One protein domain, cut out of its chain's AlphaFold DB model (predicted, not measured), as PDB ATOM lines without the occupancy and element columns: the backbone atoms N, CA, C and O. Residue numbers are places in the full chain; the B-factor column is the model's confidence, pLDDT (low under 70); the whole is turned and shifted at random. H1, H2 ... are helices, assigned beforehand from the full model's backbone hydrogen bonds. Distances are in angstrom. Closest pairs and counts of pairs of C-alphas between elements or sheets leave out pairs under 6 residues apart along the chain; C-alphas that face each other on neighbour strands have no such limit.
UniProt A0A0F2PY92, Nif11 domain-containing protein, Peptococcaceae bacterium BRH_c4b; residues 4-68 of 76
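Overview. This is residues 4 to 68 of the 76 residues of the protein "Nif11 domain-containing protein" of Peptococcaceae bacterium BRH_c4b (UniProt A0A0F2PY92). Five short helices make a compact all-helix domain: H2, H3, H4 and H5 follow one another round a nearly closed ring, and H1 lies across one open side of it, from near H4 at its first residue to the corner with H2 at its end. H2 and H3 form a helical hairpin, H5 comes back to H2, and the ring is weakest between H4 and H5. The printed part has 65 residues, with helices H1 to H5 in that order and no named strand. The helices are mostly crossed, the radius of gyration of the C-alphas is 10.3 A, and the spans are 27 by 25 by 18 A.

Arrangement. Begin with H1, residues 4 to 13, and H2, residues 15 to 24: they touch only at the corner by their link, where the C-alphas of Leu 11 and Leu 18 are closest at 4.8 A. Next find H3, residues 28 to 38, which touches H2 in a hairpin; their closest C-alphas, of Val 21 and Ile 31, are 6.0 A apart. These two run opposite ways at a steep tilt of 37 degrees, only just beyond shallow. H1 is close to H3 but not clearly touching, with the C-alphas of Phe 7 and Ala 35 closest at 7.2 A. Go on to H4, residues 44 to 52, which touches H3 at a steep tilt of 58 degrees, opposite ways; the closest C-alphas are those of Ala 29 and Val 44, 5.8 A. H1 is close to H4 but not clearly touching, and about perpendicular at 85 degrees; the closest C-alphas are those of Ile 4 and Val 47, 7.1 A. Last comes H5, residues 59 to 66, close to H4 but not clearly touching, with the C-alphas of Ala 51 and Gly 59 closest at 6.3 A. H5 touches H2 at a steep tilt of 62 degrees, opposite ways, and there the C-alphas of Lys 22 and Ala 66 are closest at 4.1 A. H1 and H5 are apart, as are H2 and H4; H3 and H5 are only just apart, closest at 8.2 A. In H1, H2, H3, H4 and H5 every O i to N i+4 pair is within hydrogen-bond range.

Along the chain. Find C-alpha 4 at (-2.103, -36.541, -12.747); from there H1 runs 14.1 A to C-alpha 13. H2 measures 14.0 A from C-alpha 15 to C-alpha 24. Look for C-alpha 28 at (-7.291, -34.970, -2.419), where H3, the longest helix with 11 residues, begins its 15.2 A. H4 measures 12.1 A from C-alpha 44 to C-alpha 52, and H5 runs 10.0 A from C-alpha 59 to C-alpha 66 at (2.161, -37.640, 2.841).

Size, cuts and confidence. The two C-alphas farthest apart are those of Glu 16 and Lys 53, 27.4 A. The printed part has no cut; the links H1 to H2, H2 to H3 and H3 to H4 are tight, and H4 to H5 is short. Look at the B-factor column: the mean pLDDT of the printed part is 76.0, and residues 52 to 68 are under 70.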
ATOM      1  N   ILE A   4      -2.471 -35.789 -13.948       78.06
ATOM      2  CA  ILE A   4      -2.103 -36.541 -12.747       78.06
ATOM      3  C   ILE A   4      -0.680 -37.112 -12.839       78.06
ATOM      4  O   ILE A   4       0.117 -36.952 -11.920       78.06
ATOM      5  N   LYS A   5      -0.331 -37.732 -13.970       78.44
ATOM      6  CA  LYS A   5       0.990 -38.337 -14.196       78.44
ATOM      7  C   LYS A   5       2.091 -37.282 -14.233       78.44
ATOM      8  O   LYS A   5       3.163 -37.466 -13.663       78.44
ATOM      9  N   ARG A   6       1.806 -36.147 -14.875       83.00
ATOM     10  CA  ARG A   6       2.723 -35.003 -14.929       83.00
ATOM     11  C   ARG A   6       2.912 -34.383 -13.544       83.00
ATOM     12  O   ARG A   6       4.040 -34.094 -13.175       83.00
ATOM     13  N   PHE A   7       1.836 -34.251 -12.770       83.12
ATOM     14  CA  PHE A   7       1.883 -33.786 -11.387       83.12
ATOM     15  C   PHE A   7       2.685 -34.732 -10.489       83.12
ATOM     16  O   PHE A   7       3.503 -34.265  -9.710       83.12
ATOM     17  N   ASN A   8       2.526 -36.050 -10.635       78.25
ATOM     18  CA  ASN A   8       3.279 -37.033  -9.854       78.25
ATOM     19  C   ASN A   8       4.785 -37.037 -10.192       78.25
ATOM     20  O   ASN A   8       5.638 -37.112  -9.303       78.25
ATOM     21  N   GLU A   9       5.133 -36.890 -11.476       81.56
ATOM     22  CA  GLU A   9       6.527 -36.668 -11.882       81.56
ATOM     23  C   GLU A   9       7.086 -35.369 -11.301       81.56
ATOM     24  O   GLU A   9       8.218 -35.349 -10.814       81.56
ATOM     25  N   ASP A  10       6.303 -34.292 -11.326       83.75
ATOM     26  CA  ASP A  10       6.697 -33.019 -10.735       83.75
ATOM     27  C   ASP A  10       6.846 -33.112  -9.222       83.75
ATOM     28  O   ASP A  10       7.816 -32.590  -8.701       83.75
ATOM     29  N   LEU A  11       5.980 -33.828  -8.505       78.44
ATOM     30  CA  LEU A  11       6.154 -34.091  -7.074       78.44
ATOM     31  C   LEU A  11       7.462 -34.839  -6.794       78.44
ATOM     32  O   LEU A  11       8.175 -34.520  -5.846       78.44
ATOM     33  N   SER A  12       7.813 -35.800  -7.648       76.06
ATOM     34  CA  SER A  12       9.062 -36.558  -7.515       76.06
ATOM     35  C   SER A  12      10.306 -35.716  -7.827       76.06
ATOM     36  O   SER A  12      11.375 -35.962  -7.265       76.06
ATOM     37  N   LYS A  13      10.190 -34.716  -8.711       81.19
ATOM     38  CA  LYS A  13      11.298 -33.834  -9.126       81.19
ATOM     39  C   LYS A  13      11.406 -32.554  -8.291       81.19
ATOM     40  O   LYS A  13      12.512 -32.076  -8.053       81.19
ATOM     41  N   ASN A  14      10.283 -32.017  -7.823       81.88
ATOM     42  CA  ASN A  14      10.160 -30.773  -7.071       81.88
ATOM     43  C   ASN A  14       9.818 -31.068  -5.609       81.88
ATOM     44  O   ASN A  14       8.656 -31.178  -5.219       81.88
ATOM     45  N   LYS A  15      10.863 -31.120  -4.776       79.38
ATOM     46  CA  LYS A  15      10.747 -31.353  -3.326       79.38
ATOM     47  C   LYS A  15       9.845 -30.344  -2.619       79.38
ATOM     48  O   LYS A  15       9.117 -30.727  -1.717       79.38
ATOM     49  N   GLU A  16       9.857 -29.086  -3.048       82.62
ATOM     50  CA  GLU A  16       9.004 -28.038  -2.475       82.62
ATOM     51  C   GLU A  16       7.514 -28.326  -2.737       82.62
ATOM     52  O   GLU A  16       6.661 -28.172  -1.870       82.62
ATOM     53  N   LEU A  17       7.208 -28.844  -3.928       80.00
ATOM     54  CA  LEU A  17       5.863 -29.246  -4.332       80.00
ATOM     55  C   LEU A  17       5.405 -30.478  -3.536       80.00
ATOM     56  O   LEU A  17       4.271 -30.515  -3.059       80.00
ATOM     57  N   LEU A  18       6.315 -31.436  -3.331       80.75
ATOM     58  CA  LEU A  18       6.113 -32.605  -2.475       80.75
ATOM     59  C   LEU A  18       5.877 -32.223  -1.010       80.75
ATOM     60  O   LEU A  18       5.006 -32.805  -0.374       80.75
ATOM     61  N   GLU A  19       6.638 -31.279  -0.458       82.12
ATOM     62  CA  GLU A  19       6.470 -30.821   0.925       82.12
ATOM     63  C   GLU A  19       5.130 -30.127   1.142       82.12
ATOM     64  O   GLU A  19       4.466 -30.388   2.143       82.12
ATOM     65  N   GLU A  20       4.692 -29.296   0.198       82.56
ATOM     66  CA  GLU A  20       3.368 -28.681   0.275       82.56
ATOM     67  C   GLU A  20       2.275 -29.752   0.197       82.56
ATOM     68  O   GLU A  20       1.411 -29.793   1.065       82.56
ATOM     69  N   VAL A  21       2.356 -30.703  -0.740       79.12
ATOM     70  CA  VAL A  21       1.408 -31.834  -0.796       79.12
ATOM     71  C   VAL A  21       1.446 -32.686   0.478       79.12
ATOM     72  O   VAL A  21       0.393 -33.065   0.987       79.12
ATOM     73  N   LYS A  22       2.623 -32.911   1.069       78.38
ATOM     74  CA  LYS A  22       2.776 -33.581   2.371       78.38
ATOM     75  C   LYS A  22       2.084 -32.829   3.503       78.38
ATOM     76  O   LYS A  22       1.416 -33.457   4.317       78.38
ATOM     77  N   LYS A  23       2.210 -31.500   3.547       80.88
ATOM     78  CA  LYS A  23       1.506 -30.652   4.526       80.88
ATOM     79  C   LYS A  23      -0.004 -30.672   4.321       80.88
ATOM     80  O   LYS A  23      -0.748 -30.574   5.294       80.88
ATOM     81  N   LEU A  24      -0.456 -30.777   3.070       79.50
ATOM     82  CA  LEU A  24      -1.871 -30.933   2.737       79.50
ATOM     83  C   LEU A  24      -2.402 -32.317   3.146       79.50
ATOM     84  O   LEU A  24      -3.591 -32.441   3.430       79.50
ATOM     85  N   GLY A  25      -1.532 -33.325   3.237       72.25
ATOM     86  CA  GLY A  25      -1.868 -34.670   3.690       72.25
ATOM     87  C   GLY A  25      -2.612 -35.477   2.625       72.25
ATOM     88  O   GLY A  25      -2.398 -35.301   1.430       72.25
ATOM     89  N   ASN A  26      -3.525 -36.347   3.063       70.75
ATOM     90  CA  ASN A  26      -4.356 -37.167   2.170       70.75
ATOM     91  C   ASN A  26      -5.619 -36.430   1.659       70.75
ATOM     92  O   ASN A  26      -6.552 -37.044   1.143       70.75
ATOM     93  N   ASP A  27      -5.686 -35.103   1.819       80.06
ATOM     94  CA  ASP A  27      -6.796 -34.281   1.334       80.06
ATOM     95  C   ASP A  27      -6.700 -34.074  -0.184       80.06
ATOM     96  O   ASP A  27      -6.184 -33.064  -0.675       80.06
ATOM     97  N   VAL A  28      -7.269 -35.011  -0.946       78.12
ATOM     98  CA  VAL A  28      -7.291 -34.970  -2.419       78.12
ATOM     99  C   VAL A  28      -7.828 -33.634  -2.949       78.12
ATOM    100  O   VAL A  28      -7.280 -33.073  -3.893       78.12
ATOM    101  N   ALA A  29      -8.856 -33.067  -2.310       83.81
ATOM    102  CA  ALA A  29      -9.418 -31.772  -2.693       83.81
ATOM    103  C   ALA A  29      -8.399 -30.625  -2.607       83.81
ATOM    104  O   ALA A  29      -8.340 -29.781  -3.505       83.81
ATOM    105  N   LYS A  30      -7.566 -30.603  -1.560       85.94
ATOM    106  CA  LYS A  30      -6.533 -29.574  -1.395       85.94
ATOM    107  C   LYS A  30      -5.373 -29.788  -2.359       85.94
ATOM    108  O   LYS A  30      -4.884 -28.817  -2.929       85.94
ATOM    109  N   ILE A  31      -4.970 -31.040  -2.577       81.88
ATOM    110  CA  ILE A  31      -3.909 -31.398  -3.531       81.88
ATOM    111  C   ILE A  31      -4.304 -30.965  -4.946       81.88
ATOM    112  O   ILE A  31      -3.517 -30.328  -5.640       81.88
ATOM    113  N   VAL A  32      -5.548 -31.236  -5.346       84.81
ATOM    114  CA  VAL A  32      -6.103 -30.817  -6.639       84.81
ATOM    115  C   VAL A  32      -6.167 -29.296  -6.755       84.81
ATOM    116  O   VAL A  32      -5.793 -28.755  -7.794       84.81
ATOM    117  N   ALA A  33      -6.602 -28.590  -5.709       87.88
ATOM    118  CA  ALA A  33      -6.631 -27.126  -5.706       87.88
ATOM    119  C   ALA A  33      -5.219 -26.525  -5.835       87.88
ATOM    120  O   ALA A  33      -5.005 -25.594  -6.612       87.88
ATOM    121  N   TYR A  34      -4.243 -27.098  -5.127       86.06
ATOM    122  CA  TYR A  34      -2.840 -26.701  -5.219       86.06
ATOM    123  C   TYR A  34      -2.264 -26.969  -6.612       86.06
ATOM    124  O   TYR A  34      -1.613 -26.102  -7.196       86.06
ATOM    125  N   ALA A  35      -2.562 -28.133  -7.189       84.75
ATOM    126  CA  ALA A  35      -2.150 -28.477  -8.541       84.75
ATOM    127  C   ALA A  35      -2.774 -27.538  -9.589       84.75
ATOM    128  O   ALA A  35      -2.059 -26.998 -10.430       84.75
ATOM    129  N   ASN A  36      -4.068 -27.225  -9.483       88.12
ATOM    130  CA  ASN A  36      -4.711 -26.219 -10.338       88.12
ATOM    131  C   ASN A  36      -4.035 -24.851 -10.208       88.12
ATOM    132  O   ASN A  36      -3.768 -24.200 -11.216       88.12
ATOM    133  N   SER A  37      -3.651 -24.453  -8.993       87.31
ATOM    134  CA  SER A  37      -2.905 -23.211  -8.766       87.31
ATOM    135  C   SER A  37      -1.503 -23.208  -9.391       87.31
ATOM    136  O   SER A  37      -0.966 -22.134  -9.662       87.31
ATOM    137  N   LYS A  38      -0.897 -24.380  -9.613       83.44
ATOM    138  CA  LYS A  38       0.391 -24.542 -10.312       83.44
ATOM    139  C   LYS A  38       0.232 -24.705 -11.831       83.44
ATOM    140  O   LYS A  38       1.235 -24.731 -12.538       83.44
ATOM    141  N   GLY A  39      -1.005 -24.779 -12.328       85.12
ATOM    142  CA  GLY A  39      -1.326 -24.905 -13.751       85.12
ATOM    143  C   GLY A  39      -1.627 -26.328 -14.228       85.12
ATOM    144  O   GLY A  39      -1.624 -26.551 -15.436       85.12
ATOM    145  N   TYR A  40      -1.873 -27.279 -13.320       84.94
ATOM    146  CA  TYR A  40      -2.352 -28.621 -13.672       84.94
ATOM    147  C   TYR A  40      -3.878 -28.668 -13.641       84.94
ATOM    148  O   TYR A  40      -4.484 -28.414 -12.602       84.94
ATOM    149  N   ASN A  41      -4.515 -29.052 -14.739       84.94
ATOM    150  CA  ASN A  41      -5.967 -28.999 -14.885       84.94
ATOM    151  C   ASN A  41      -6.609 -30.398 -14.737       84.94
ATOM    152  O   ASN A  41      -7.210 -30.961 -15.650       84.94
ATOM    153  N   PHE A  42      -6.515 -30.959 -13.528       83.50
ATOM    154  CA  PHE A  42      -7.240 -32.175 -13.137       83.50
ATOM    155  C   PHE A  42      -8.207 -31.911 -11.982       83.50
ATOM    156  O   PHE A  42      -8.133 -30.884 -11.309       83.50
ATOM    157  N   THR A  43      -9.146 -32.831 -11.761       85.56
ATOM    158  CA  THR A  43     -10.173 -32.710 -10.715       85.56
ATOM    159  C   THR A  43     -10.054 -33.824  -9.685       85.56
ATOM    160  O   THR A  43      -9.432 -34.854  -9.931       85.56
ATOM    161  N   VAL A  44     -10.715 -33.645  -8.540       83.00
ATOM    162  CA  VAL A  44     -10.830 -34.680  -7.498       83.00
ATOM    163  C   VAL A  44     -11.430 -35.966  -8.063       83.00
ATOM    164  O   VAL A  44     -10.989 -37.047  -7.702       83.00
ATOM    165  N   ALA A  45     -12.384 -35.853  -8.990       82.94
ATOM    166  CA  ALA A  45     -12.983 -37.003  -9.658       82.94
ATOM    167  C   ALA A  45     -11.979 -37.756 -10.544       82.94
ATOM    168  O   ALA A  45     -12.037 -38.978 -10.610       82.94
ATOM    169  N   ASP A  46     -11.053 -37.044 -11.194       82.06
ATOM    170  CA  ASP A  46      -9.991 -37.661 -11.994       82.06
ATOM    171  C   ASP A  46      -9.013 -38.425 -11.090       82.06
ATOM    172  O   ASP A  46      -8.665 -39.567 -11.380       82.06
ATOM    173  N   VAL A  47      -8.648 -37.839  -9.941       77.62
ATOM    174  CA  VAL A  47      -7.786 -38.495  -8.946       77.62
ATOM    175  C   VAL A  47      -8.482 -39.698  -8.316       77.62
ATOM    176  O   VAL A  47      -7.871 -40.753  -8.219       77.62
ATOM    177  N   ASP A  48      -9.762 -39.594  -7.957       75.81
ATOM    178  CA  ASP A  48     -10.555 -40.711  -7.424       75.81
ATOM    179  C   ASP A  48     -10.724 -41.838  -8.458       75.81
ATOM    180  O   ASP A  48     -10.577 -43.021  -8.141       75.81
ATOM    181  N   ALA A  49     -10.961 -41.485  -9.723       77.81
ATOM    182  CA  ALA A  49     -11.035 -42.446 -10.817       77.81
ATOM    183  C   ALA A  49      -9.684 -43.124 -11.080       77.81
ATOM    184  O   ALA A  49      -9.656 -44.313 -11.411       77.81
ATOM    185  N   ASN A  50      -8.574 -42.398 -10.919       73.94
ATOM    186  CA  ASN A  50      -7.232 -42.962 -11.029       73.94
ATOM    187  C   ASN A  50      -6.901 -43.841  -9.817       73.94
ATOM    188  O   ASN A  50      -6.399 -44.948  -9.989       73.94
ATOM    189  N   ALA A  51      -7.294 -43.417  -8.615       70.56
ATOM    190  CA  ALA A  51      -7.126 -44.161  -7.374       70.56
ATOM    191  C   ALA A  51      -7.842 -45.514  -7.420       70.56
ATOM    192  O   ALA A  51      -7.271 -46.556  -7.106       70.56
ATOM    193  N   LYS A  52      -9.085 -45.528  -7.915       68.75
ATOM    194  CA  LYS A  52      -9.864 -46.758  -8.124       68.75
ATOM    195  C   LYS A  52      -9.253 -47.705  -9.152       68.75
ATOM    196  O   LYS A  52      -9.556 -48.895  -9.138       68.75
ATOM    197  N   LYS A  53      -8.415 -47.190 -10.051       67.50
ATOM    198  CA  LYS A  53      -7.676 -47.986 -11.037       67.50
ATOM    199  C   LYS A  53      -6.301 -48.439 -10.530       67.50
ATOM    200  O   LYS A  53      -5.585 -49.076 -11.297       67.50
ATOM    201  N   GLY A  54      -5.936 -48.127  -9.281       62.28
ATOM    202  CA  GLY A  54      -4.587 -48.356  -8.752       62.28
ATOM    203  C   GLY A  54      -3.531 -47.492  -9.444       62.28
ATOM    204  O   GLY A  54      -2.386 -47.908  -9.594       62.28
ATOM    205  N   GLY A  55      -3.943 -46.335  -9.960       60.59
ATOM    206  CA  GLY A  55      -3.092 -45.392 -10.668       60.59
ATOM    207  C   GLY A  55      -2.450 -44.360  -9.744       60.59
ATOM    208  O   GLY A  55      -2.868 -44.175  -8.604       60.59
ATOM    209  N   GLU A  56      -1.470 -43.663 -10.311       58.69
ATOM    210  CA  GLU A  56      -0.667 -42.591  -9.712       58.69
ATOM    211  C   GLU A  56      -1.524 -41.614  -8.871       58.69
ATOM    212  O   GLU A  56      -2.494 -41.053  -9.383       58.69
ATOM    213  N   LEU A  57      -1.160 -41.387  -7.602       66.31
ATOM    214  CA  LEU A  57      -1.938 -40.627  -6.593       66.31
ATOM    215  C   LEU A  57      -3.154 -41.374  -6.011       66.31
ATOM    216  O   LEU A  57      -4.110 -40.742  -5.551       66.31
ATOM    217  N   SER A  58      -3.137 -42.709  -5.993       63.34
ATOM    218  CA  SER A  58      -4.097 -43.476  -5.185       63.34
ATOM    219  C   SER A  58      -4.041 -43.034  -3.721       63.34
ATOM    220  O   SER A  58      -2.985 -42.618  -3.259       63.34
ATOM    221  N   GLY A  59      -5.133 -43.166  -2.957       60.50
ATOM    222  CA  GLY A  59      -5.130 -42.831  -1.523       60.50
ATOM    223  C   GLY A  59      -3.979 -43.496  -0.749       60.50
ATOM    224  O   GLY A  59      -3.418 -42.886   0.147       60.50
ATOM    225  N   GLU A  60      -3.555 -44.694  -1.165       63.09
ATOM    226  CA  GLU A  60      -2.354 -45.371  -0.656       63.09
ATOM    227  C   GLU A  60      -1.031 -44.728  -1.094       63.09
ATOM    228  O   GLU A  60      -0.095 -44.670  -0.306       63.09
ATOM    229  N   GLU A  61      -0.910 -44.228  -2.324       65.81
ATOM    230  CA  GLU A  61       0.295 -43.519  -2.780       65.81
ATOM    231  C   GLU A  61       0.375 -42.102  -2.217       65.81
ATOM    232  O   GLU A  61       1.465 -41.630  -1.910       65.81
ATOM    233  N   LEU A  62      -0.769 -41.438  -2.041       66.69
ATOM    234  CA  LEU A  62      -0.879 -40.166  -1.340       66.69
ATOM    235  C   LEU A  62      -0.560 -40.334   0.139       66.69
ATOM    236  O   LEU A  62       0.169 -39.509   0.671       66.69
ATOM    237  N   ASP A  63      -1.013 -41.411   0.782       63.41
ATOM    238  CA  ASP A  63      -0.596 -41.765   2.141       63.41
ATOM    239  C   ASP A  63       0.910 -42.057   2.203       63.41
ATOM    240  O   ASP A  63       1.605 -41.575   3.090       63.41
ATOM    241  N   LYS A  64       1.471 -42.731   1.196       64.75
ATOM    242  CA  LYS A  64       2.917 -42.991   1.098       64.75
ATOM    243  C   LYS A  64       3.732 -41.707   0.904       64.75
ATOM    244  O   LYS A  64       4.792 -41.543   1.516       64.75
ATOM    245  N   VAL A  65       3.228 -40.784   0.084       63.22
ATOM    246  CA  VAL A  65       3.815 -39.462  -0.157       63.22
ATOM    247  C   VAL A  65       3.663 -38.580   1.081       63.22
ATOM    248  O   VAL A  65       4.663 -38.023   1.516       63.22
ATOM    249  N   ALA A  66       2.479 -38.485   1.686       59.16
ATOM    250  CA  ALA A  66       2.161 -37.640   2.841       59.16
ATOM    251  C   ALA A  66       2.760 -38.158   4.156       59.16
ATOM    252  O   ALA A  66       3.327 -37.388   4.928       59.16
ATOM    253  N   GLY A  67       2.700 -39.469   4.379       52.00
ATOM    254  CA  GLY A  67       3.218 -40.180   5.549       52.00
ATOM    255  C   GLY A  67       4.739 -40.310   5.579       52.00
ATOM    256  O   GLY A  67       5.293 -40.874   6.518       52.00
ATOM    257  N   GLY A  68       5.443 -39.773   4.576       44.47
ATOM    258  CA  GLY A  68       6.901 -39.752   4.577       44.47
ATOM    259  C   GLY A  68       7.525 -41.135   4.413       44.47
ATOM    260  O   GLY A  68       8.624 -41.360   4.922       44.47
TER     261      GLY A  68